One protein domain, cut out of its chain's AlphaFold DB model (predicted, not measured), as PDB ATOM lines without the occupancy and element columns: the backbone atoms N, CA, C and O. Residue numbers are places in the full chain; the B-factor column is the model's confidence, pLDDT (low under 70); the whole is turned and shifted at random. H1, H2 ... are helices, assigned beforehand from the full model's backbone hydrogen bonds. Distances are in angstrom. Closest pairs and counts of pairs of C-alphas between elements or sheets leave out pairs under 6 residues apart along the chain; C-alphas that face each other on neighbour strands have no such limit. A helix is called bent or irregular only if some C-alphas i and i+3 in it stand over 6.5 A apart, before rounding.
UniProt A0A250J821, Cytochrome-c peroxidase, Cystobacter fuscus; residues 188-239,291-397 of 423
ATOM      1  N   PHE A 188     -40.286  -8.949  22.349       96.31
ATOM      2  CA  PHE A 188     -39.205  -8.330  23.105       96.31
ATOM      3  C   PHE A 188     -37.845  -9.014  22.904       96.31
ATOM      4  O   PHE A 188     -36.835  -8.329  22.761       96.31
ATOM      5  N   ASP A 189     -37.806 -10.347  22.824       95.69
ATOM      6  CA  ASP A 189     -36.559 -11.088  22.604       95.69
ATOM      7  C   ASP A 189     -35.964 -10.770  21.222       95.69
ATOM      8  O   ASP A 189     -34.761 -10.541  21.093       95.69
ATOM      9  N   ARG A 190     -36.810 -10.677  20.185       95.38
ATOM     10  CA  ARG A 190     -36.387 -10.270  18.831       95.38
ATOM     11  C   ARG A 190     -35.901  -8.827  18.783       95.38
ATOM     12  O   ARG A 190     -34.915  -8.539  18.108       95.38
ATOM     13  N   PHE A 191     -36.554  -7.936  19.531       93.81
ATOM     14  CA  PHE A 191     -36.091  -6.562  19.687       93.81
ATOM     15  C   PHE A 191     -34.689  -6.517  20.289       93.81
ATOM     16  O   PHE A 191     -33.805  -5.922  19.679       93.81
ATOM     17  N   LEU A 192     -34.437  -7.215  21.398       91.19
ATOM     18  CA  LEU A 192     -33.093  -7.291  21.982       91.19
ATOM     19  C   LEU A 192     -32.056  -7.937  21.049       91.19
ATOM     20  O   LEU A 192     -30.877  -7.607  21.141       91.19
ATOM     21  N   ALA A 193     -32.481  -8.807  20.131       91.06
ATOM     22  CA  ALA A 193     -31.622  -9.407  19.108       91.06
ATOM     23  C   ALA A 193     -31.362  -8.501  17.882       91.06
ATOM     24  O   ALA A 193     -30.719  -8.935  16.929       91.06
ATOM     25  N   GLY A 194     -31.844  -7.252  17.889       90.19
ATOM     26  CA  GLY A 194     -31.561  -6.254  16.849       90.19
ATOM     27  C   GLY A 194     -32.733  -5.929  15.917       90.19
ATOM     28  O   GLY A 194     -32.639  -4.981  15.136       90.19
ATOM     29  N   ASP A 195     -33.867  -6.632  16.012       93.56
ATOM     30  CA  ASP A 195     -35.063  -6.279  15.240       93.56
ATOM     31  C   ASP A 195     -35.764  -5.059  15.860       93.56
ATOM     32  O   ASP A 195     -36.713  -5.156  16.641       93.56
ATOM     33  N   SER A 196     -35.304  -3.865  15.484       88.62
ATOM     34  CA  SER A 196     -35.853  -2.589  15.964       88.62
ATOM     35  C   SER A 196     -37.345  -2.383  15.651       88.62
ATOM     36  O   SER A 196     -37.969  -1.490  16.242       88.62
ATOM     37  N   LYS A 197     -37.929  -3.191  14.753       92.25
ATOM     38  CA  LYS A 197     -39.348  -3.157  14.371       92.25
ATOM     39  C   LYS A 197     -40.196  -4.198  15.106       92.25
ATOM     40  O   LYS A 197     -41.418  -4.140  14.985       92.25
ATOM     41  N   ALA A 198     -39.591  -5.098  15.887       95.94
ATOM     42  CA  ALA A 198     -40.321  -6.132  16.618       95.94
ATOM     43  C   ALA A 198     -41.280  -5.563  17.678       95.94
ATOM     44  O   ALA A 198     -42.321  -6.165  17.930       95.94
ATOM     45  N   LEU A 199     -40.954  -4.402  18.264       96.62
ATOM     46  CA  LEU A 199     -41.841  -3.667  19.170       96.62
ATOM     47  C   LEU A 199     -42.521  -2.487  18.473       96.62
ATOM     48  O   LEU A 199     -41.879  -1.665  17.809       96.62
ATOM     49  N   SER A 200     -43.813  -2.340  18.739       96.19
ATOM     50  CA  SER A 200     -44.593  -1.135  18.477       96.19
ATOM     51  C   SER A 200     -44.130   0.053  19.331       96.19
ATOM     52  O   SER A 200     -43.405  -0.085  20.318       96.19
ATOM     53  N   ALA A 201     -44.590   1.256  18.981       95.25
ATOM     54  CA  ALA A 201     -44.281   2.461  19.751       95.25
ATOM     55  C   ALA A 201     -44.816   2.405  21.197       95.25
ATOM     56  O   ALA A 201     -44.145   2.891  22.101       95.25
ATOM     57  N   ALA A 202     -45.992   1.805  21.418       96.75
ATOM     58  CA  ALA A 202     -46.576   1.646  22.752       96.75
ATOM     59  C   ALA A 202     -45.758   0.674  23.612       96.75
ATOM     60  O   ALA A 202     -45.406   0.999  24.740       96.75
ATOM     61  N   GLU A 203     -45.361  -0.471  23.049       97.75
ATOM     62  CA  GLU A 203     -44.516  -1.454  23.743       97.75
ATOM     63  C   GLU A 203     -43.144  -0.874  24.108       97.75
ATOM     64  O   GLU A 203     -42.639  -1.135  25.198       97.75
ATOM     65  N   LYS A 204     -42.558  -0.036  23.241       95.81
ATOM     66  CA  LYS A 204     -41.330   0.703  23.571       95.81
ATOM     67  C   LYS A 204     -41.565   1.625  24.766       95.81
ATOM     68  O   LYS A 204     -40.878   1.481  25.770       95.81
ATOM     69  N   ARG A 205     -42.563   2.513  24.722       95.38
ATOM     70  CA  ARG A 205     -42.871   3.402  25.863       95.38
ATOM     71  C   ARG A 205     -43.155   2.623  27.152       95.38
ATOM     72  O   ARG A 205     -42.672   3.016  28.209       95.38
ATOM     73  N   GLY A 206     -43.848   1.490  27.056       96.75
ATOM     74  CA  GLY A 206     -44.074   0.576  28.173       96.75
ATOM     75  C   GLY A 206     -42.778   0.033  28.763       96.75
ATOM     76  O   GLY A 206     -42.602   0.051  29.977       96.75
ATOM     77  N   TRP A 207     -41.826  -0.365  27.920       95.44
ATOM     78  CA  TRP A 207     -40.504  -0.800  28.366       95.44
ATOM     79  C   TRP A 207     -39.704   0.329  29.050       95.44
ATOM     80  O   TRP A 207     -39.040   0.085  30.060       95.44
ATOM     81  N   ALA A 208     -39.806   1.576  28.572       93.06
ATOM     82  CA  ALA A 208     -39.250   2.748  29.266       93.06
ATOM     83  C   ALA A 208     -39.858   2.928  30.660       93.06
ATOM     84  O   ALA A 208     -39.131   3.092  31.639       93.06
ATOM     85  N   LEU A 209     -41.189   2.886  30.753       93.94
ATOM     86  CA  LEU A 209     -41.912   3.018  32.018       93.94
ATOM     87  C   LEU A 209     -41.514   1.912  32.994       93.94
ATOM     88  O   LEU A 209     -41.201   2.215  34.144       93.94
ATOM     89  N   PHE A 210     -41.443   0.666  32.517       95.56
ATOM     90  CA  PHE A 210     -41.054  -0.513  33.293       95.56
ATOM     91  C   PHE A 210     -39.692  -0.339  33.983       95.56
ATOM     92  O   PHE A 210     -39.519  -0.763  35.126       95.56
ATOM     93  N   ASN A 211     -38.738   0.309  33.303       91.81
ATOM     94  CA  ASN A 211     -37.388   0.548  33.821       91.81
ATOM     95  C   ASN A 211     -37.203   1.886  34.548       91.81
ATOM     96  O   ASN A 211     -36.161   2.103  35.165       91.81
ATOM     97  N   GLY A 212     -38.178   2.787  34.442       89.62
ATOM     98  CA  GLY A 212     -38.140   4.126  35.015       89.62
ATOM     99  C   GLY A 212     -39.270   4.322  36.015       89.62
ATOM    100  O   GLY A 212     -39.286   3.710  37.081       89.62
ATOM    101  N   LYS A 213     -40.228   5.183  35.655       89.50
ATOM    102  CA  LYS A 213     -41.325   5.631  36.524       89.50
ATOM    103  C   LYS A 213     -42.103   4.496  37.205       89.50
ATOM    104  O   LYS A 213     -42.454   4.628  38.372       89.50
ATOM    105  N   ALA A 214     -42.359   3.385  36.511       92.56
ATOM    106  CA  ALA A 214     -43.129   2.268  37.061       92.56
ATOM    107  C   ALA A 214     -42.309   1.353  37.986       92.56
ATOM    108  O   ALA A 214     -42.893   0.569  38.729       92.56
ATOM    109  N   ARG A 215     -40.971   1.457  37.956       93.06
ATOM    110  CA  ARG A 215     -40.026   0.745  38.837       93.06
ATOM    111  C   ARG A 215     -40.134  -0.785  38.838       93.06
ATOM    112  O   ARG A 215     -39.553  -1.430  39.703       93.06
ATOM    113  N   CYS A 216     -40.838  -1.388  37.882       96.25
ATOM    114  CA  CYS A 216     -41.085  -2.830  37.855       96.25
ATOM    115  C   CYS A 216     -39.783  -3.648  37.807       96.25
ATOM    116  O   CYS A 216     -39.716  -4.743  38.367       96.25
ATOM    117  N   ASN A 217     -38.732  -3.102  37.185       94.31
ATOM    118  CA  ASN A 217     -37.422  -3.741  37.089       94.31
ATOM    119  C   ASN A 217     -36.703  -3.955  38.436       94.31
ATOM    120  O   ASN A 217     -35.701  -4.665  38.449       94.31
ATOM    121  N   SER A 218     -37.177  -3.385  39.552       94.19
ATOM    122  CA  SER A 218     -36.548  -3.580  40.865       94.19
ATOM    123  C   SER A 218     -36.680  -5.013  41.378       94.19
ATOM    124  O   SER A 218     -35.774  -5.493  42.053       94.19
ATOM    125  N   CYS A 219     -37.788  -5.680  41.039       96.88
ATOM    126  CA  CYS A 219     -38.043  -7.089  41.355       96.88
ATOM    127  C   CYS A 219     -38.095  -7.928  40.072       96.88
ATOM    128  O   CYS A 219     -37.566  -9.031  40.016       96.88
ATOM    129  N   HIS A 220     -38.656  -7.389  38.986       97.56
ATOM    130  CA  HIS A 220     -38.762  -8.080  37.700       97.56
ATOM    131  C   HIS A 220     -37.598  -7.745  36.758       97.56
ATOM    132  O   HIS A 220     -37.788  -7.481  35.568       97.56
ATOM    133  N   ALA A 221     -36.375  -7.735  37.289       91.19
ATOM    134  CA  ALA A 221     -35.177  -7.489  36.498       91.19
ATOM    135  C   ALA A 221     -34.975  -8.591  35.444       91.19
ATOM    136  O   ALA A 221     -35.139  -9.781  35.718       91.19
ATOM    137  N   GLY A 222     -34.585  -8.191  34.235       86.94
ATOM    138  CA  GLY A 222     -34.201  -9.095  33.155       86.94
ATOM    139  C   GLY A 222     -32.910  -8.620  32.496       86.94
ATOM    140  O   GLY A 222     -32.708  -7.420  32.315       86.94
ATOM    141  N   ASN A 223     -32.025  -9.550  32.152       84.81
ATOM    142  CA  ASN A 223     -30.804  -9.275  31.392       84.81
ATOM    143  C   ASN A 223     -30.469 -10.451  30.461       84.81
ATOM    144  O   ASN A 223     -31.171 -11.455  30.455       84.81
ATOM    145  N   ALA A 224     -29.394 -10.342  29.675       80.62
ATOM    146  CA  ALA A 224     -29.008 -11.375  28.709       80.62
ATOM    147  C   ALA A 224     -28.758 -12.761  29.342       80.62
ATOM    148  O   ALA A 224     -28.999 -13.782  28.704       80.62
ATOM    149  N   VAL A 225     -28.275 -12.797  30.591       84.38
ATOM    150  CA  VAL A 225     -27.945 -14.036  31.314       84.38
ATOM    151  C   VAL A 225     -29.175 -14.608  32.013       84.38
ATOM    152  O   VAL A 225     -29.407 -15.810  31.926       84.38
ATOM    153  N   SER A 226     -29.974 -13.762  32.666       89.50
ATOM    154  CA  SER A 226     -31.256 -14.119  33.281       89.50
ATOM    155  C   SER A 226     -32.386 -13.299  32.653       89.50
ATOM    156  O   SER A 226     -32.806 -12.271  33.195       89.50
ATOM    157  N   PRO A 227     -32.887 -13.715  31.481       93.12
ATOM    158  CA  PRO A 227     -33.927 -12.989  30.763       93.12
ATOM    159  C   PRO A 227     -35.331 -13.340  31.292       93.12
ATOM    160  O   PRO A 227     -36.281 -13.381  30.516       93.12
ATOM    161  N   LEU A 228     -35.474 -13.640  32.589       94.44
ATOM    162  CA  LEU A 228     -36.709 -14.158  33.201       94.44
ATOM    163  C   LEU A 228     -37.647 -13.077  33.746       94.44
ATOM    164  O   LEU A 228     -38.781 -13.392  34.085       94.44
ATOM    165  N   PHE A 229     -37.199 -11.823  33.858       97.44
ATOM    166  CA  PHE A 229     -37.977 -10.762  34.515       97.44
ATOM    167  C   PHE A 229     -38.393 -11.147  35.940       97.44
ATOM    168  O   PHE A 229     -39.553 -11.026  36.331       97.44
ATOM    169  N   SER A 230     -37.441 -11.668  36.704       97.44
ATOM    170  CA  SER A 230     -37.628 -12.068  38.092       97.44
ATOM    171  C   SER A 230     -36.274 -12.088  38.784       97.44
ATOM    172  O   SER A 230     -35.303 -12.646  38.265       97.44
ATOM    173  N   ASP A 231     -36.224 -11.503  39.971       96.62
ATOM    174  CA  ASP A 231     -35.090 -11.567  40.881       96.62
ATOM    175  C   ASP A 231     -35.062 -12.856  41.715       96.62
ATOM    176  O   ASP A 231     -34.117 -13.060  42.477       96.62
ATOM    177  N   GLN A 232     -36.067 -13.726  41.551       96.31
ATOM    178  CA  GLN A 232     -36.232 -14.995  42.264       96.31
ATOM    179  C   GLN A 232     -36.342 -14.841  43.794       96.31
ATOM    180  O   GLN A 232     -36.178 -15.822  44.523       96.31
ATOM    181  N   LYS A 233     -36.620 -13.627  44.293       97.56
ATOM    182  CA  LYS A 233     -36.802 -13.326  45.720       97.56
ATOM    183  C   LYS A 233     -38.272 -13.365  46.112       97.56
ATOM    184  O   LYS A 233     -39.133 -13.642  45.284       97.56
ATOM    185  N   PHE A 234     -38.543 -13.118  47.391       98.44
ATOM    186  CA  PHE A 234     -39.876 -13.144  47.974       98.44
ATOM    187  C   PHE A 234     -40.263 -11.747  48.445       98.44
ATOM    188  O   PHE A 234     -39.511 -11.127  49.194       98.44
ATOM    189  N   HIS A 235     -41.442 -11.276  48.040       98.06
ATOM    190  CA  HIS A 235     -41.936  -9.942  48.385       98.06
ATOM    191  C   HIS A 235     -43.394  -9.992  48.817       98.06
ATOM    192  O   HIS A 235     -44.206 -10.704  48.223       98.06
ATOM    193  N   ASN A 236     -43.735  -9.212  49.842       97.69
ATOM    194  CA  ASN A 236     -45.120  -8.960  50.221       97.69
ATOM    195  C   ASN A 236     -45.577  -7.672  49.534       97.69
ATOM    196  O   ASN A 236     -45.160  -6.578  49.903       97.69
ATOM    197  N   ILE A 237     -46.448  -7.807  48.534       96.12
ATOM    198  CA  ILE A 237     -47.024  -6.667  47.807       96.12
ATOM    199  C   ILE A 237     -48.436  -6.303  48.300       96.12
ATOM    200  O   ILE A 237     -49.094  -5.450  47.705       96.12
ATOM    201  N   GLY A 238     -48.926  -6.953  49.361       95.00
ATOM    202  CA  GLY A 238     -50.198  -6.644  50.016       95.00
ATOM    203  C   GLY A 238     -51.447  -7.323  49.445       95.00
ATOM    204  O   GLY A 238     -52.542  -6.912  49.807       95.00
ATOM    205  N   ILE A 239     -51.336  -8.350  48.590       93.94
ATOM    206  CA  ILE A 239     -52.517  -9.047  48.028       93.94
ATOM    207  C   ILE A 239     -53.419  -9.619  49.131       93.94
ATOM    208  O   ILE A 239     -54.605  -9.308  49.178       93.94
ATOM    209  N   SER A 291     -44.830 -12.880  52.089       98.00
ATOM    210  CA  SER A 291     -43.937 -12.740  50.954       98.00
ATOM    211  C   SER A 291     -44.080 -13.940  50.015       98.00
ATOM    212  O   SER A 291     -44.156 -15.097  50.436       98.00
ATOM    213  N   PHE A 292     -44.141 -13.663  48.715       98.62
ATOM    214  CA  PHE A 292     -44.252 -14.674  47.666       98.62
ATOM    215  C   PHE A 292     -43.169 -14.467  46.621       98.62
ATOM    216  O   PHE A 292     -42.725 -13.341  46.390       98.62
ATOM    217  N   LYS A 293     -42.744 -15.565  45.996       98.50
ATOM    218  CA  LYS A 293     -41.707 -15.570  44.970       98.50
ATOM    219  C   LYS A 293     -42.112 -14.652  43.823       98.50
ATOM    220  O   LYS A 293     -43.199 -14.831  43.276       98.50
ATOM    221  N   THR A 294     -41.222 -13.760  43.397       98.25
ATOM    222  CA  THR A 294     -41.390 -12.954  42.184       98.25
ATOM    223  C   THR A 294     -41.578 -13.884  40.979       98.25
ATOM    224  O   THR A 294     -40.625 -14.574  40.591       98.25
ATOM    225  N   PRO A 295     -42.772 -13.964  40.361       97.62
ATOM    226  CA  PRO A 295     -42.962 -14.820  39.197       97.62
ATOM    227  C   PRO A 295     -42.217 -14.246  37.983       97.62
ATOM    228  O   PRO A 295     -42.020 -13.036  37.871       97.62
ATOM    229  N   THR A 296     -41.811 -15.119  37.057       97.56
ATOM    230  CA  THR A 296     -41.358 -14.688  35.724       97.56
ATOM    231  C   THR A 296     -42.473 -13.913  35.023       97.56
ATOM    232  O   THR A 296     -43.641 -14.285  35.127       97.56
ATOM    233  N   LEU A 297     -42.124 -12.848  34.293       98.50
ATOM    234  CA  LEU A 297     -43.091 -12.129  33.449       98.50
ATOM    235  C   LEU A 297     -43.154 -12.666  32.014       98.50
ATOM    236  O   LEU A 297     -43.932 -12.160  31.201       98.50
ATOM    237  N   ARG A 298     -42.365 -13.695  31.673       98.12
ATOM    238  CA  ARG A 298     -42.508 -14.372  30.375       98.12
ATOM    239  C   ARG A 298     -43.909 -14.966  30.261       98.12
ATOM    240  O   ARG A 298     -44.369 -15.647  31.171       98.12
ATOM    241  N   ASN A 299     -44.568 -14.708  29.132       98.56
ATOM    242  CA  ASN A 299     -45.951 -15.109  28.850       98.56
ATOM    243  C   ASN A 299     -47.022 -14.549  29.801       98.56
ATOM    244  O   ASN A 299     -48.166 -14.993  29.740       98.56
ATOM    245  N   VAL A 300     -46.721 -13.533  30.619       98.69
ATOM    246  CA  VAL A 300     -47.696 -12.981  31.581       98.69
ATOM    247  C   VAL A 300     -48.971 -12.445  30.907       98.69
ATOM    248  O   VAL A 300     -50.049 -12.443  31.496       98.69
ATOM    249  N   GLY A 301     -48.903 -12.047  29.631       98.38
ATOM    250  CA  GLY A 301     -50.078 -11.637  28.853       98.38
ATOM    251  C   GLY A 301     -51.150 -12.726  28.690       98.38
ATOM    252  O   GLY A 301     -52.309 -12.397  28.440       98.38
ATOM    253  N   VAL A 302     -50.797 -14.007  28.851       98.56
ATOM    254  CA  VAL A 302     -51.677 -15.153  28.551       98.56
ATOM    255  C   VAL A 302     -51.902 -16.119  29.716       98.56
ATOM    256  O   VAL A 302     -52.544 -17.147  29.530       98.56
ATOM    257  N   THR A 303     -51.409 -15.795  30.911       98.50
ATOM    258  CA  THR A 303     -51.472 -16.670  32.099       98.50
ATOM    259  C   THR A 303     -52.324 -16.075  33.222       98.50
ATOM    260  O   THR A 303     -52.045 -16.302  34.394       98.50
ATOM    261  N   GLY A 304     -53.312 -15.242  32.882       97.56
ATOM    262  CA  GLY A 304     -54.259 -14.711  33.862       97.56
ATOM    263  C   GLY A 304     -55.250 -15.780  34.363       97.56
ATOM    264  O   GLY A 304     -55.420 -16.810  33.707       97.56
ATOM    265  N   PRO A 305     -55.985 -15.526  35.462       97.50
ATOM    266  CA  PRO A 305     -55.892 -14.342  36.320       97.50
ATOM    267  C   PRO A 305     -54.599 -14.330  37.151       97.50
ATOM    268  O   PRO A 305     -53.844 -15.294  37.168       97.50
ATOM    269  N   TYR A 306     -54.320 -13.201  37.789       98.25
ATOM    270  CA  TYR A 306     -53.004 -12.851  38.307       98.25
ATOM    271  C   TYR A 306     -52.927 -12.908  39.829       98.25
ATOM    272  O   TYR A 306     -53.949 -12.859  40.514       98.25
ATOM    273  N   MET A 307     -51.682 -12.887  40.320       97.88
ATOM    274  CA  MET A 307     -51.273 -13.048  41.722       97.88
ATOM    275  C   MET A 307     -51.323 -14.496  42.200       97.88
ATOM    276  O   MET A 307     -51.815 -15.379  41.499       97.88
ATOM    277  N   HIS A 308     -50.772 -14.755  43.387       97.81
ATOM    278  CA  HIS A 308     -50.680 -16.110  43.930       97.81
ATOM    279  C   HIS A 308     -52.047 -16.725  44.239       97.81
ATOM    280  O   HIS A 308     -52.134 -17.941  44.346       97.81
ATOM    281  N   ASP A 309     -53.099 -15.914  44.365       96.19
ATOM    282  CA  ASP A 309     -54.474 -16.314  44.688       96.19
ATOM    283  C   ASP A 309     -55.464 -16.131  43.518       96.19
ATOM    284  O   ASP A 309     -56.648 -16.460  43.656       96.19
ATOM    285  N   GLY A 310     -54.992 -15.600  42.382       96.69
ATOM    286  CA  GLY A 310     -55.802 -15.341  41.193       96.69
ATOM    287  C   GLY A 310     -56.822 -14.207  41.353       96.69
ATOM    288  O   GLY A 310     -57.807 -14.169  40.610       96.69
ATOM    289  N   SER A 311     -56.635 -13.314  42.329       95.50
ATOM    290  CA  SER A 311     -57.585 -12.242  42.666       95.50
ATOM    291  C   SER A 311     -57.727 -11.161  41.592       95.50
ATOM    292  O   SER A 311     -58.789 -10.540  41.492       95.50
ATOM    293  N   LEU A 312     -56.701 -10.935  40.765       96.44
ATOM    294  CA  LEU A 312     -56.696  -9.846  39.785       96.44
ATOM    295  C   LEU A 312     -56.974 -10.371  38.373       96.44
ATOM    296  O   LEU A 312     -56.219 -11.166  37.820       96.44
ATOM    297  N   ALA A 313     -58.069  -9.924  37.757       95.88
ATOM    298  CA  ALA A 313     -58.581 -10.526  36.525       95.88
ATOM    299  C   ALA A 313     -57.824 -10.115  35.248       95.88
ATOM    300  O   ALA A 313     -57.839 -10.853  34.259       95.88
ATOM    301  N   THR A 314     -57.218  -8.927  35.231       98.06
ATOM    302  CA  THR A 314     -56.527  -8.367  34.063       98.06
ATOM    303  C   THR A 314     -55.202  -7.721  34.451       98.06
ATOM    304  O   THR A 314     -55.021  -7.299  35.591       98.06
ATOM    305  N   LEU A 315     -54.291  -7.550  33.488       98.62
ATOM    306  CA  LEU A 315     -53.060  -6.790  33.710       98.62
ATOM    307  C   LEU A 315     -53.337  -5.330  34.082       98.62
ATOM    308  O   LEU A 315     -52.523  -4.727  34.767       98.62
ATOM    309  N   TRP A 316     -54.483  -4.762  33.699       98.31
ATOM    310  CA  TRP A 316     -54.861  -3.435  34.182       98.31
ATOM    311  C   TRP A 316     -55.206  -3.434  35.676       98.31
ATOM    312  O   TRP A 316     -54.819  -2.491  36.358       98.31
ATOM    313  N   ASP A 317     -55.864  -4.479  36.194       97.50
ATOM    314  CA  ASP A 317     -56.097  -4.626  37.641       97.50
ATOM    315  C   ASP A 317     -54.764  -4.773  38.392       97.50
ATOM    316  O   ASP A 317     -54.559  -4.150  39.433       97.50
ATOM    317  N   VAL A 318     -53.817  -5.525  37.814       97.88
ATOM    318  CA  VAL A 318     -52.441  -5.631  38.327       97.88
ATOM    319  C   VAL A 318     -51.773  -4.257  38.375       97.88
ATOM    320  O   VAL A 318     -51.206  -3.881  39.401       97.88
ATOM    321  N   MET A 319     -51.858  -3.477  37.295       97.81
ATOM    322  CA  MET A 319     -51.293  -2.127  37.273       97.81
ATOM    323  C   MET A 319     -51.966  -1.213  38.297       97.81
ATOM    324  O   MET A 319     -51.262  -0.447  38.945       97.81
ATOM    325  N   ASP A 320     -53.282  -1.300  38.503       96.62
ATOM    326  CA  ASP A 320     -53.981  -0.499  39.515       96.62
ATOM    327  C   ASP A 320     -53.523  -0.827  40.944       96.62
ATOM    328  O   ASP A 320     -53.318   0.096  41.740       96.62
ATOM    329  N   HIS A 321     -53.287  -2.106  41.254       96.75
ATOM    330  CA  HIS A 321     -52.706  -2.535  42.533       96.75
ATOM    331  C   HIS A 321     -51.352  -1.863  42.790       96.75
ATOM    332  O   HIS A 321     -51.159  -1.178  43.801       96.75
ATOM    333  N   TYR A 322     -50.426  -1.981  41.834       96.38
ATOM    334  CA  TYR A 322     -49.101  -1.368  41.949       96.38
ATOM    335  C   TYR A 322     -49.153   0.162  41.935       96.38
ATOM    336  O   TYR A 322     -48.413   0.804  42.676       96.38
ATOM    337  N   ASN A 323     -50.046   0.773  41.154       94.69
ATOM    338  CA  ASN A 323     -50.111   2.228  41.010       94.69
ATOM    339  C   ASN A 323     -50.458   2.934  42.335       94.69
ATOM    340  O   ASN A 323     -49.990   4.048  42.592       94.69
ATOM    341  N   LYS A 324     -51.219   2.259  43.208       92.12
ATOM    342  CA  LYS A 324     -51.543   2.705  44.574       92.12
ATOM    343  C   LYS A 324     -50.448   2.397  45.606       92.12
ATOM    344  O   LYS A 324     -50.520   2.921  46.719       92.12
ATOM    345  N   GLY A 325     -49.435   1.611  45.239       92.06
ATOM    346  CA  GLY A 325     -48.378   1.129  46.132       92.06
ATOM    347  C   GLY A 325     -48.722  -0.154  46.886       92.06
ATOM    348  O   GLY A 325     -48.168  -0.380  47.956       92.06
ATOM    349  N   GLY A 326     -49.625  -0.981  46.351       93.12
ATOM    350  CA  GLY A 326     -50.148  -2.160  47.041       93.12
ATOM    351  C   GLY A 326     -51.078  -1.808  48.203       93.12
ATOM    352  O   GLY A 326     -51.515  -0.661  48.342       93.12
ATOM    353  N   ILE A 327     -51.392  -2.801  49.043       91.75
ATOM    354  CA  ILE A 327     -52.231  -2.604  50.233       91.75
ATOM    355  C   ILE A 327     -51.375  -2.551  51.497       91.75
ATOM    356  O   ILE A 327     -50.687  -3.530  51.808       91.75
ATOM    357  N   PRO A 328     -51.426  -1.433  52.249       90.25
ATOM    358  CA  PRO A 328     -50.661  -1.271  53.478       90.25
ATOM    359  C   PRO A 328     -50.901  -2.400  54.478       90.25
ATOM    360  O   PRO A 328     -52.037  -2.708  54.829       90.25
ATOM    361  N   ASN A 329     -49.813  -2.977  54.976       92.50
ATOM    362  CA  ASN A 329     -49.805  -3.914  56.091       92.50
ATOM    363  C   ASN A 329     -48.429  -3.856  56.795       92.50
ATOM    364  O   ASN A 329     -47.484  -3.331  56.202       92.50
ATOM    365  N   PRO A 330     -48.285  -4.369  58.032       92.44
ATOM    366  CA  PRO A 330     -47.033  -4.260  58.795       92.44
ATOM    367  C   PRO A 330     -45.812  -4.935  58.155       92.44
ATOM    368  O   PRO A 330     -44.688  -4.622  58.534       92.44
ATOM    369  N   PHE A 331     -46.032  -5.845  57.203       94.25
ATOM    370  CA  PHE A 331     -45.002  -6.660  56.559       94.25
ATOM    371  C   PHE A 331     -44.852  -6.330  55.067       94.25
ATOM    372  O   PHE A 331     -44.209  -7.078  54.335       94.25
ATOM    373  N   LEU A 332     -45.468  -5.235  54.597       94.81
ATOM    374  CA  LEU A 332     -45.394  -4.810  53.202       94.81
ATOM    375  C   LEU A 332     -43.937  -4.522  52.818       94.81
ATOM    376  O   LEU A 332     -43.211  -3.855  53.557       94.81
ATOM    377  N   ASP A 333     -43.527  -4.994  51.643       95.12
ATOM    378  CA  ASP A 333     -42.180  -4.771  51.137       95.12
ATOM    379  C   ASP A 333     -41.889  -3.268  50.995       95.12
ATOM    380  O   ASP A 333     -42.679  -2.514  50.423       95.12
ATOM    381  N   GLY A 334     -40.735  -2.822  51.501       91.62
ATOM    382  CA  GLY A 334     -40.353  -1.406  51.502       91.62
ATOM    383  C   GLY A 334     -40.158  -0.799  50.107       91.62
ATOM    384  O   GLY A 334     -40.121   0.425  49.970       91.62
ATOM    385  N   GLY A 335     -40.041  -1.624  49.063       89.88
ATOM    386  CA  GLY A 335     -40.044  -1.193  47.668       89.88
ATOM    387  C   GLY A 335     -41.424  -0.774  47.151       89.88
ATOM    388  O   GLY A 335     -41.497  -0.086  46.128       89.88
ATOM    389  N   MET A 336     -42.505  -1.143  47.847       92.62
ATOM    390  CA  MET A 336     -43.875  -0.824  47.453       92.62
ATOM    391  C   MET A 336     -44.207   0.637  47.736       92.62
ATOM    392  O   MET A 336     -44.223   1.109  48.872       92.62
ATOM    393  N   GLN A 337     -44.510   1.369  46.669       89.56
ATOM    394  CA  GLN A 337     -44.883   2.772  46.735       89.56
ATOM    395  C   GLN A 337     -45.795   3.149  45.573       89.56
ATOM    396  O   GLN A 337     -45.837   2.475  44.546       89.56
ATOM    397  N   ARG A 338     -46.500   4.269  45.723       90.31
ATOM    398  CA  ARG A 338     -47.329   4.837  44.655       90.31
ATOM    399  C   ARG A 338     -46.477   5.172  43.435       90.31
ATOM    400  O   ARG A 338     -45.369   5.691  43.579       90.31
ATOM    401  N   LEU A 339     -47.025   4.914  42.251       90.56
ATOM    402  CA  LEU A 339     -46.329   5.137  40.979       90.56
ATOM    403  C   LEU A 339     -46.842   6.374  40.233       90.56
ATOM    404  O   LEU A 339     -46.120   6.958  39.428       90.56
ATOM    405  N   GLY A 340     -48.082   6.799  40.498       89.19
ATOM    406  CA  GLY A 340     -48.681   7.967  39.850       89.19
ATOM    407  C   GLY A 340     -48.761   7.842  38.323       89.19
ATOM    408  O   GLY A 340     -48.539   8.817  37.600       89.19
ATOM    409  N   LEU A 341     -49.023   6.633  37.828       91.69
ATOM    410  CA  LEU A 341     -49.202   6.335  36.412       91.69
ATOM    411  C   LEU A 341     -50.576   6.815  35.942       91.69
ATOM    412  O   LEU A 341     -51.604   6.570  36.583       91.69
ATOM    413  N   THR A 342     -50.575   7.482  34.798       92.69
ATOM    414  CA  THR A 342     -51.765   7.869  34.043       92.69
ATOM    415  C   THR A 342     -52.336   6.674  33.276       92.69
ATOM    416  O   THR A 342     -51.670   5.660  33.077       92.69
ATOM    417  N   GLU A 343     -53.579   6.791  32.803       93.62
ATOM    418  CA  GLU A 343     -54.216   5.724  32.021       93.62
ATOM    419  C   GLU A 343     -53.422   5.328  30.757       93.62
ATOM    420  O   GLU A 343     -53.247   4.130  30.539       93.62
ATOM    421  N   PRO A 344     -52.892   6.270  29.947       95.06
ATOM    422  CA  PRO A 344     -52.078   5.904  28.789       95.06
ATOM    423  C   PRO A 344     -50.753   5.225  29.166       95.06
ATOM    424  O   PRO A 344     -50.307   4.331  28.454       95.06
ATOM    425  N   GLU A 345     -50.135   5.601  30.290       95.56
ATOM    426  CA  GLU A 345     -48.915   4.935  30.774       95.56
ATOM    427  C   GLU A 345     -49.202   3.493  31.216       95.56
ATOM    428  O   GLU A 345     -48.416   2.591  30.929       95.56
ATOM    429  N   ILE A 346     -50.350   3.260  31.862       97.25
ATOM    430  CA  ILE A 346     -50.831   1.907  32.174       97.25
ATOM    431  C   ILE A 346     -51.047   1.109  30.880       97.25
ATOM    432  O   ILE A 346     -50.619  -0.039  30.796       97.25
ATOM    433  N   ASP A 347     -51.657   1.706  29.852       98.12
ATOM    434  CA  ASP A 347     -51.853   1.046  28.554       98.12
ATOM    435  C   ASP A 347     -50.537   0.656  27.876       98.12
ATOM    436  O   ASP A 347     -50.427  -0.452  27.342       98.12
ATOM    437  N   ASP A 348     -49.545   1.543  27.907       98.38
ATOM    438  CA  ASP A 348     -48.221   1.292  27.344       98.38
ATOM    439  C   ASP A 348     -47.494   0.172  28.113       98.38
ATOM    440  O   ASP A 348     -46.934  -0.734  27.492       98.38
ATOM    441  N   LEU A 349     -47.550   0.168  29.454       98.19
ATOM    442  CA  LEU A 349     -47.003  -0.915  30.287       98.19
ATOM    443  C   LEU A 349     -47.657  -2.259  29.974       98.19
ATOM    444  O   LEU A 349     -46.955  -3.246  29.760       98.19
ATOM    445  N   VAL A 350     -48.988  -2.304  29.901       98.69
ATOM    446  CA  VAL A 350     -49.699  -3.538  29.553       98.69
ATOM    447  C   VAL A 350     -49.312  -3.997  28.148       98.69
ATOM    448  O   VAL A 350     -49.050  -5.183  27.957       98.69
ATOM    449  N   ALA A 351     -49.192  -3.086  27.175       98.75
ATOM    450  CA  ALA A 351     -48.708  -3.435  25.841       98.75
ATOM    451  C   ALA A 351     -47.322  -4.100  25.901       98.75
ATOM    452  O   ALA A 351     -47.132  -5.160  25.307       98.75
ATOM    453  N   PHE A 352     -46.386  -3.533  26.670       98.56
ATOM    454  CA  PHE A 352     -45.065  -4.129  26.882       98.56
ATOM    455  C   PHE A 352     -45.133  -5.528  27.514       98.56
ATOM    456  O   PHE A 352     -44.469  -6.437  27.027       98.56
ATOM    457  N   LEU A 353     -45.962  -5.738  28.541       98.75
ATOM    458  CA  LEU A 353     -46.118  -7.056  29.171       98.75
ATOM    459  C   LEU A 353     -46.640  -8.116  28.188       98.75
ATOM    460  O   LEU A 353     -46.188  -9.259  28.214       98.75
ATOM    461  N   PHE A 354     -47.532  -7.741  27.265       98.75
ATOM    462  CA  PHE A 354     -47.956  -8.627  26.177       98.75
ATOM    463  C   PHE A 354     -46.819  -8.942  25.188       98.75
ATOM    464  O   PHE A 354     -46.750 -10.062  24.684       98.75
ATOM    465  N   ALA A 355     -45.873  -8.019  24.977       98.31
ATOM    466  CA  ALA A 355     -44.689  -8.241  24.138       98.31
ATOM    467  C   ALA A 355     -43.703  -9.287  24.694       98.31
ATOM    468  O   ALA A 355     -42.801  -9.708  23.963       98.31
ATOM    469  N   LEU A 356     -43.879  -9.712  25.953       98.19
ATOM    470  CA  LEU A 356     -43.140 -10.806  26.599       98.19
ATOM    471  C   LEU A 356     -43.752 -12.193  26.328       98.19
ATOM    472  O   LEU A 356     -43.292 -13.189  26.891       98.19
ATOM    473  N   THR A 357     -44.797 -12.268  25.501       98.56
ATOM    474  CA  THR A 357     -45.431 -13.530  25.099       98.56
ATOM    475  C   THR A 357     -44.659 -14.173  23.953       98.56
ATOM    476  O   THR A 357     -44.357 -13.515  22.953       98.56
ATOM    477  N   SER A 358     -44.336 -15.457  24.102       97.25
ATOM    478  CA  SER A 358     -43.653 -16.246  23.078       97.25
ATOM    479  C   SER A 358     -44.459 -16.331  21.777       97.25
ATOM    480  O   SER A 358     -45.691 -16.313  21.772       97.25
ATOM    481  N   GLU A 359     -43.753 -16.383  20.646       96.25
ATOM    482  CA  GLU A 359     -44.357 -16.300  19.308       96.25
ATOM    483  C   GLU A 359     -45.312 -17.461  18.988       96.25
ATOM    484  O   GLU A 359     -46.340 -17.260  18.341       96.25
ATOM    485  N   ASP A 360     -45.023 -18.656  19.494       96.00
ATOM    486  CA  ASP A 360     -45.873 -19.845  19.388       96.00
ATOM    487  C   ASP A 360     -47.221 -19.689  20.119       96.00
ATOM    488  O   ASP A 360     -48.189 -20.378  19.794       96.00
ATOM    489  N   LEU A 361     -47.329 -18.722  21.036       97.81
ATOM    490  CA  LEU A 361     -48.551 -18.385  21.768       97.81
ATOM    491  C   LEU A 361     -49.308 -17.182  21.177       97.81
ATOM    492  O   LEU A 361     -50.312 -16.760  21.751       97.81
ATOM    493  N   ALA A 362     -48.916 -16.647  20.013       96.81
ATOM    494  CA  ALA A 362     -49.506 -15.428  19.437       96.81
ATOM    495  C   ALA A 362     -51.037 -15.494  19.229       96.81
ATOM    496  O   ALA A 362     -51.746 -14.491  19.361       96.81
ATOM    497  N   ALA A 363     -51.583 -16.676  18.919       97.69
ATOM    498  CA  ALA A 363     -53.031 -16.855  18.785       97.69
ATOM    499  C   ALA A 363     -53.758 -16.724  20.137       97.69
ATOM    500  O   ALA A 363     -54.810 -16.081  20.213       97.69
ATOM    501  N   LEU A 364     -53.182 -17.302  21.198       98.25
ATOM    502  CA  LEU A 364     -53.681 -17.168  22.565       98.25
ATOM    503  C   LEU A 364     -53.526 -15.723  23.049       98.25
ATOM    504  O   LEU A 364     -54.481 -15.154  23.570       98.25
ATOM    505  N   GLU A 365     -52.381 -15.098  22.771       98.31
ATOM    506  CA  GLU A 365     -52.105 -13.690  23.069       98.31
ATOM    507  C   GLU A 365     -53.195 -12.768  22.524       98.31
ATOM    508  O   GLU A 365     -53.780 -11.977  23.264       98.31
ATOM    509  N   LYS A 366     -53.532 -12.904  21.237       98.25
ATOM    510  CA  LYS A 366     -54.572 -12.089  20.599       98.25
ATOM    511  C   LYS A 366     -55.928 -12.250  21.289       98.25
ATOM    512  O   LYS A 366     -56.659 -11.267  21.444       98.25
ATOM    513  N   LYS A 367     -56.274 -13.479  21.680       98.31
ATOM    514  CA  LYS A 367     -57.527 -13.789  22.375       98.31
ATOM    515  C   LYS A 367     -57.546 -13.178  23.778       98.31
ATOM    516  O   LYS A 367     -58.518 -12.502  24.121       98.31
ATOM    517  N   GLU A 368     -56.488 -13.372  24.560       98.38
ATOM    518  CA  GLU A 368     -56.413 -12.870  25.934       98.38
ATOM    519  C   GLU A 368     -56.321 -11.345  25.982       98.38
ATOM    520  O   GLU A 368     -57.041 -10.717  26.755       98.38
ATOM    521  N   LEU A 369     -55.570 -10.715  25.073       98.38
ATOM    522  CA  LEU A 369     -55.540  -9.257  24.956       98.38
ATOM    523  C   LEU A 369     -56.934  -8.679  24.675       98.38
ATOM    524  O   LEU A 369     -57.332  -7.690  25.294       98.38
ATOM    525  N   ALA A 370     -57.698  -9.288  23.762       98.31
ATOM    526  CA  ALA A 370     -59.065  -8.857  23.470       98.31
ATOM    527  C   ALA A 370     -59.998  -9.049  24.680       98.31
ATOM    528  O   ALA A 370     -60.759  -8.140  25.021       98.31
ATOM    529  N   SER A 371     -59.898 -10.200  25.353       97.75
ATOM    530  CA  SER A 371     -60.656 -10.537  26.565       97.75
ATOM    531  C   SER A 371     -60.395  -9.542  27.702       97.75
ATOM    532  O   SER A 371     -61.335  -8.986  28.275       97.75
ATOM    533  N   GLN A 372     -59.125  -9.243  27.986       98.06
ATOM    534  CA  GLN A 372     -58.741  -8.300  29.036       98.06
ATOM    535  C   GLN A 372     -59.137  -6.860  28.690       98.06
ATOM    536  O   GLN A 372     -59.713  -6.166  29.527       98.06
ATOM    537  N   ARG A 373     -58.944  -6.419  27.437       97.38
ATOM    538  CA  ARG A 373     -59.385  -5.083  26.987       97.38
ATOM    539  C   ARG A 373     -60.890  -4.882  27.130       97.38
ATOM    540  O   ARG A 373     -61.312  -3.803  27.540       97.38
ATOM    541  N   ALA A 374     -61.698  -5.907  26.862       97.31
ATOM    542  CA  ALA A 374     -63.147  -5.841  27.058       97.31
ATOM    543  C   ALA A 374     -63.544  -5.598  28.530       97.31
ATOM    544  O   ALA A 374     -64.640  -5.104  28.804       97.31
ATOM    545  N   ARG A 375     -62.652  -5.911  29.479       95.31
ATOM    546  CA  ARG A 375     -62.841  -5.704  30.922       95.31
ATOM    547  C   ARG A 375     -62.122  -4.470  31.468       95.31
ATOM    548  O   ARG A 375     -62.407  -4.094  32.597       95.31
ATOM    549  N   LYS A 376     -61.290  -3.778  30.679       91.00
ATOM    550  CA  LYS A 376     -60.484  -2.614  31.106       91.00
ATOM    551  C   LYS A 376     -61.280  -1.516  31.833       91.00
ATOM    552  O   LYS A 376     -60.741  -0.810  32.679       91.00
ATOM    553  N   ASN A 377     -62.566  -1.353  31.529       90.00
ATOM    554  CA  ASN A 377     -63.409  -0.339  32.175       90.00
ATOM    555  C   ASN A 377     -64.066  -0.812  33.487       90.00
ATOM    556  O   ASN A 377     -64.781  -0.040  34.122       90.00
ATOM    557  N   LYS A 378     -63.846  -2.064  33.898       94.06
ATOM    558  CA  LYS A 378     -64.342  -2.665  35.142       94.06
ATOM    559  C   LYS A 378     -63.147  -3.081  35.994       94.06
ATOM    560  O   LYS A 378     -62.761  -4.242  35.971       94.06
ATOM    561  N   ARG A 379     -62.575  -2.111  36.710       93.44
ATOM    562  CA  ARG A 379     -61.366  -2.290  37.524       93.44
ATOM    563  C   ARG A 379     -61.656  -1.945  38.979       93.44
ATOM    564  O   ARG A 379     -61.588  -0.767  39.331       93.44
ATOM    565  N   PRO A 380     -62.051  -2.936  39.801       90.44
ATOM    566  CA  PRO A 380     -62.398  -2.716  41.207       90.44
ATOM    567  C   PRO A 380     -61.248  -2.106  42.007       90.44
ATOM    568  O   PRO A 380     -61.479  -1.316  42.916       90.44
ATOM    569  N   GLU A 381     -60.013  -2.421  41.613       84.62
ATOM    570  CA  GLU A 381     -58.808  -1.942  42.277       84.62
ATOM    571  C   GLU A 381     -58.406  -0.514  41.910       84.62
ATOM    572  O   GLU A 381     -57.514   0.062  42.535       84.62
ATOM    573  N   ARG A 382     -59.054   0.110  40.927       93.06
ATOM    574  CA  ARG A 382     -58.658   1.438  40.467       93.06
ATOM    575  C   ARG A 382     -58.965   2.513  41.513       93.06
ATOM    576  O   ARG A 382     -60.117   2.883  41.713       93.06
ATOM    577  N   ASP A 383     -57.916   3.126  42.061       91.69
ATOM    578  CA  ASP A 383     -58.011   4.350  42.867       91.69
ATOM    579  C   ASP A 383     -56.989   5.391  42.393       91.69
ATOM    580  O   ASP A 383     -55.839   5.460  42.834       91.69
ATOM    581  N   THR A 384     -57.423   6.223  41.446       87.69
ATOM    582  CA  THR A 384     -56.581   7.273  40.863       87.69
ATOM    583  C   THR A 384     -56.266   8.389  41.867       87.69
ATOM    584  O   THR A 384     -55.204   9.004  41.774       87.69
ATOM    585  N   ALA A 385     -57.135   8.633  42.853       86.94
ATOM    586  CA  ALA A 385     -56.898   9.657  43.869       86.94
ATOM    587  C   ALA A 385     -55.767   9.242  44.821       86.94
ATOM    588  O   ALA A 385     -54.894  10.055  45.139       86.94
ATOM    589  N   VAL A 386     -55.738   7.970  45.231       87.31
ATOM    590  CA  VAL A 386     -54.626   7.402  46.004       87.31
ATOM    591  C   VAL A 386     -53.351   7.374  45.170       87.31
ATOM    592  O   VAL A 386     -52.324   7.852  45.654       87.31
ATOM    593  N   ALA A 387     -53.417   6.883  43.928       87.31
ATOM    594  CA  ALA A 387     -52.250   6.754  43.055       87.31
ATOM    595  C   ALA A 387     -51.559   8.100  42.758       87.31
ATOM    596  O   ALA A 387     -50.334   8.187  42.829       87.31
ATOM    597  N   LEU A 388     -52.322   9.165  42.472       82.56
ATOM    598  CA  LEU A 388     -51.773  10.490  42.136       82.56
ATOM    599  C   LEU A 388     -51.536  11.390  43.364       82.56
ATOM    600  O   LEU A 388     -50.691  12.290  43.328       82.56
ATOM    601  N   GLY A 389     -52.249  11.147  44.468       72.69
ATOM    602  CA  GLY A 389     -52.179  11.939  45.699       72.69
ATOM    603  C   GLY A 389     -52.919  13.287  45.641       72.69
ATOM    604  O   GLY A 389     -53.333  13.768  44.591       72.69
ATOM    605  N   LYS A 390     -53.058  13.948  46.806       59.69
ATOM    606  CA  LYS A 390     -53.881  15.168  47.006       59.69
ATOM    607  C   LYS A 390     -53.442  16.415  46.214       59.69
ATOM    608  O   LYS A 390     -54.210  17.365  46.133       59.69
ATOM    609  N   LYS A 391     -52.221  16.435  45.664       56.19
ATOM    610  CA  LYS A 391     -51.704  17.513  44.792       56.19
ATOM    611  C   LYS A 391     -51.503  17.072  43.335       56.19
ATOM    612  O   LYS A 391     -50.944  17.828  42.552       56.19
ATOM    613  N   GLY A 392     -51.959  15.871  42.976       51.44
ATOM    614  CA  GLY A 392     -52.016  15.402  41.594       51.44
ATOM    615  C   GLY A 392     -50.707  14.922  40.967       51.44
ATOM    616  O   GLY A 392     -50.758  14.575  39.800       51.44
ATOM    617  N   ASN A 393     -49.577  14.871  41.683       51.53
ATOM    618  CA  ASN A 393     -48.280  14.514  41.088       51.53
ATOM    619  C   ASN A 393     -47.261  13.984  42.129       51.53
ATOM    620  O   ASN A 393     -46.227  14.588  42.390       51.53
ATOM    621  N   LEU A 394     -47.536  12.844  42.774       50.25
ATOM    622  CA  LEU A 394     -46.475  12.090  43.482       50.25
ATOM    623  C   LEU A 394     -45.651  11.188  42.545       50.25
ATOM    624  O   LEU A 394     -44.581  10.726  42.936       50.25
ATOM    625  N   GLY A 395     -46.110  10.985  41.303       47.09
ATOM    626  CA  GLY A 395     -45.361  10.276  40.257       47.09
ATOM    627  C   GLY A 395     -44.063  10.975  39.826       47.09
ATOM    628  O   GLY A 395     -43.276  10.375  39.102       47.09
ATOM    629  N   ASP A 396     -43.815  12.199  40.309       46.47
ATOM    630  CA  ASP A 396     -42.637  13.027  40.010       46.47
ATOM    631  C   ASP A 396     -41.369  12.622  40.797       46.47
ATOM    632  O   ASP A 396     -40.328  13.264  40.664       46.47
ATOM    633  N   LEU A 397     -41.413  11.571  41.629       49.88
ATOM    634  CA  LEU A 397     -40.215  11.079  42.333       49.88
ATOM    635  C   LEU A 397     -39.343  10.142  41.479       49.88
ATOM    636  O   LEU A 397     -38.192   9.894  41.833       49.88
TER     637      LEU A 397
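Overview. This is residues 188 to 239 and 291 to 397 of the 423 residues of the protein "Cytochrome-c peroxidase" of Cystobacter fuscus (UniProt A0A250J821). Little regular structure: long loops join a small helical core, where H2 crosses H4 and H3 packs on H4, with the longest helix, H5, along one side. The compact printed part has 159 residues with six named helices, H1 to H6 in order, and no named strand; the class is all helix, with 59 residues in named elements. The radius of gyration of the C-alphas is 15.2 A; the spans are 42 by 33 by 31 A.

Along the chain. H5, residues 359 to 375, is 24.3 A long, irregular, with C-alphas 360 and 363 7.8 A apart. H4 is residues 343 to 354, 16.7 A; H2, 201 to 211, 15.8 A; H3, 315 to 323. H1, 188 to 192, begins at C-alpha (-39.205, -8.330, 23.105); H6, 384 to 388, ends at (-51.773, 10.490, 42.136).

Arrangement. H4 and H5 are close but not clearly touching, closest C-alphas Phe 354 and Glu 365, 7.2 A. H2 touches H4 about perpendicular, 88 degrees, closest C-alphas Gly 206 and Leu 349, 3.9 A. Every O i to N i+4 pair is within hydrogen-bond range except in H5, 10 of 13.

Size, cuts and confidence. Residues 240 to 290 are cut out, a C-alpha gap of 9.8 A. The H3 to H4 link is long. Residues 390 to 397 have pLDDT under 70.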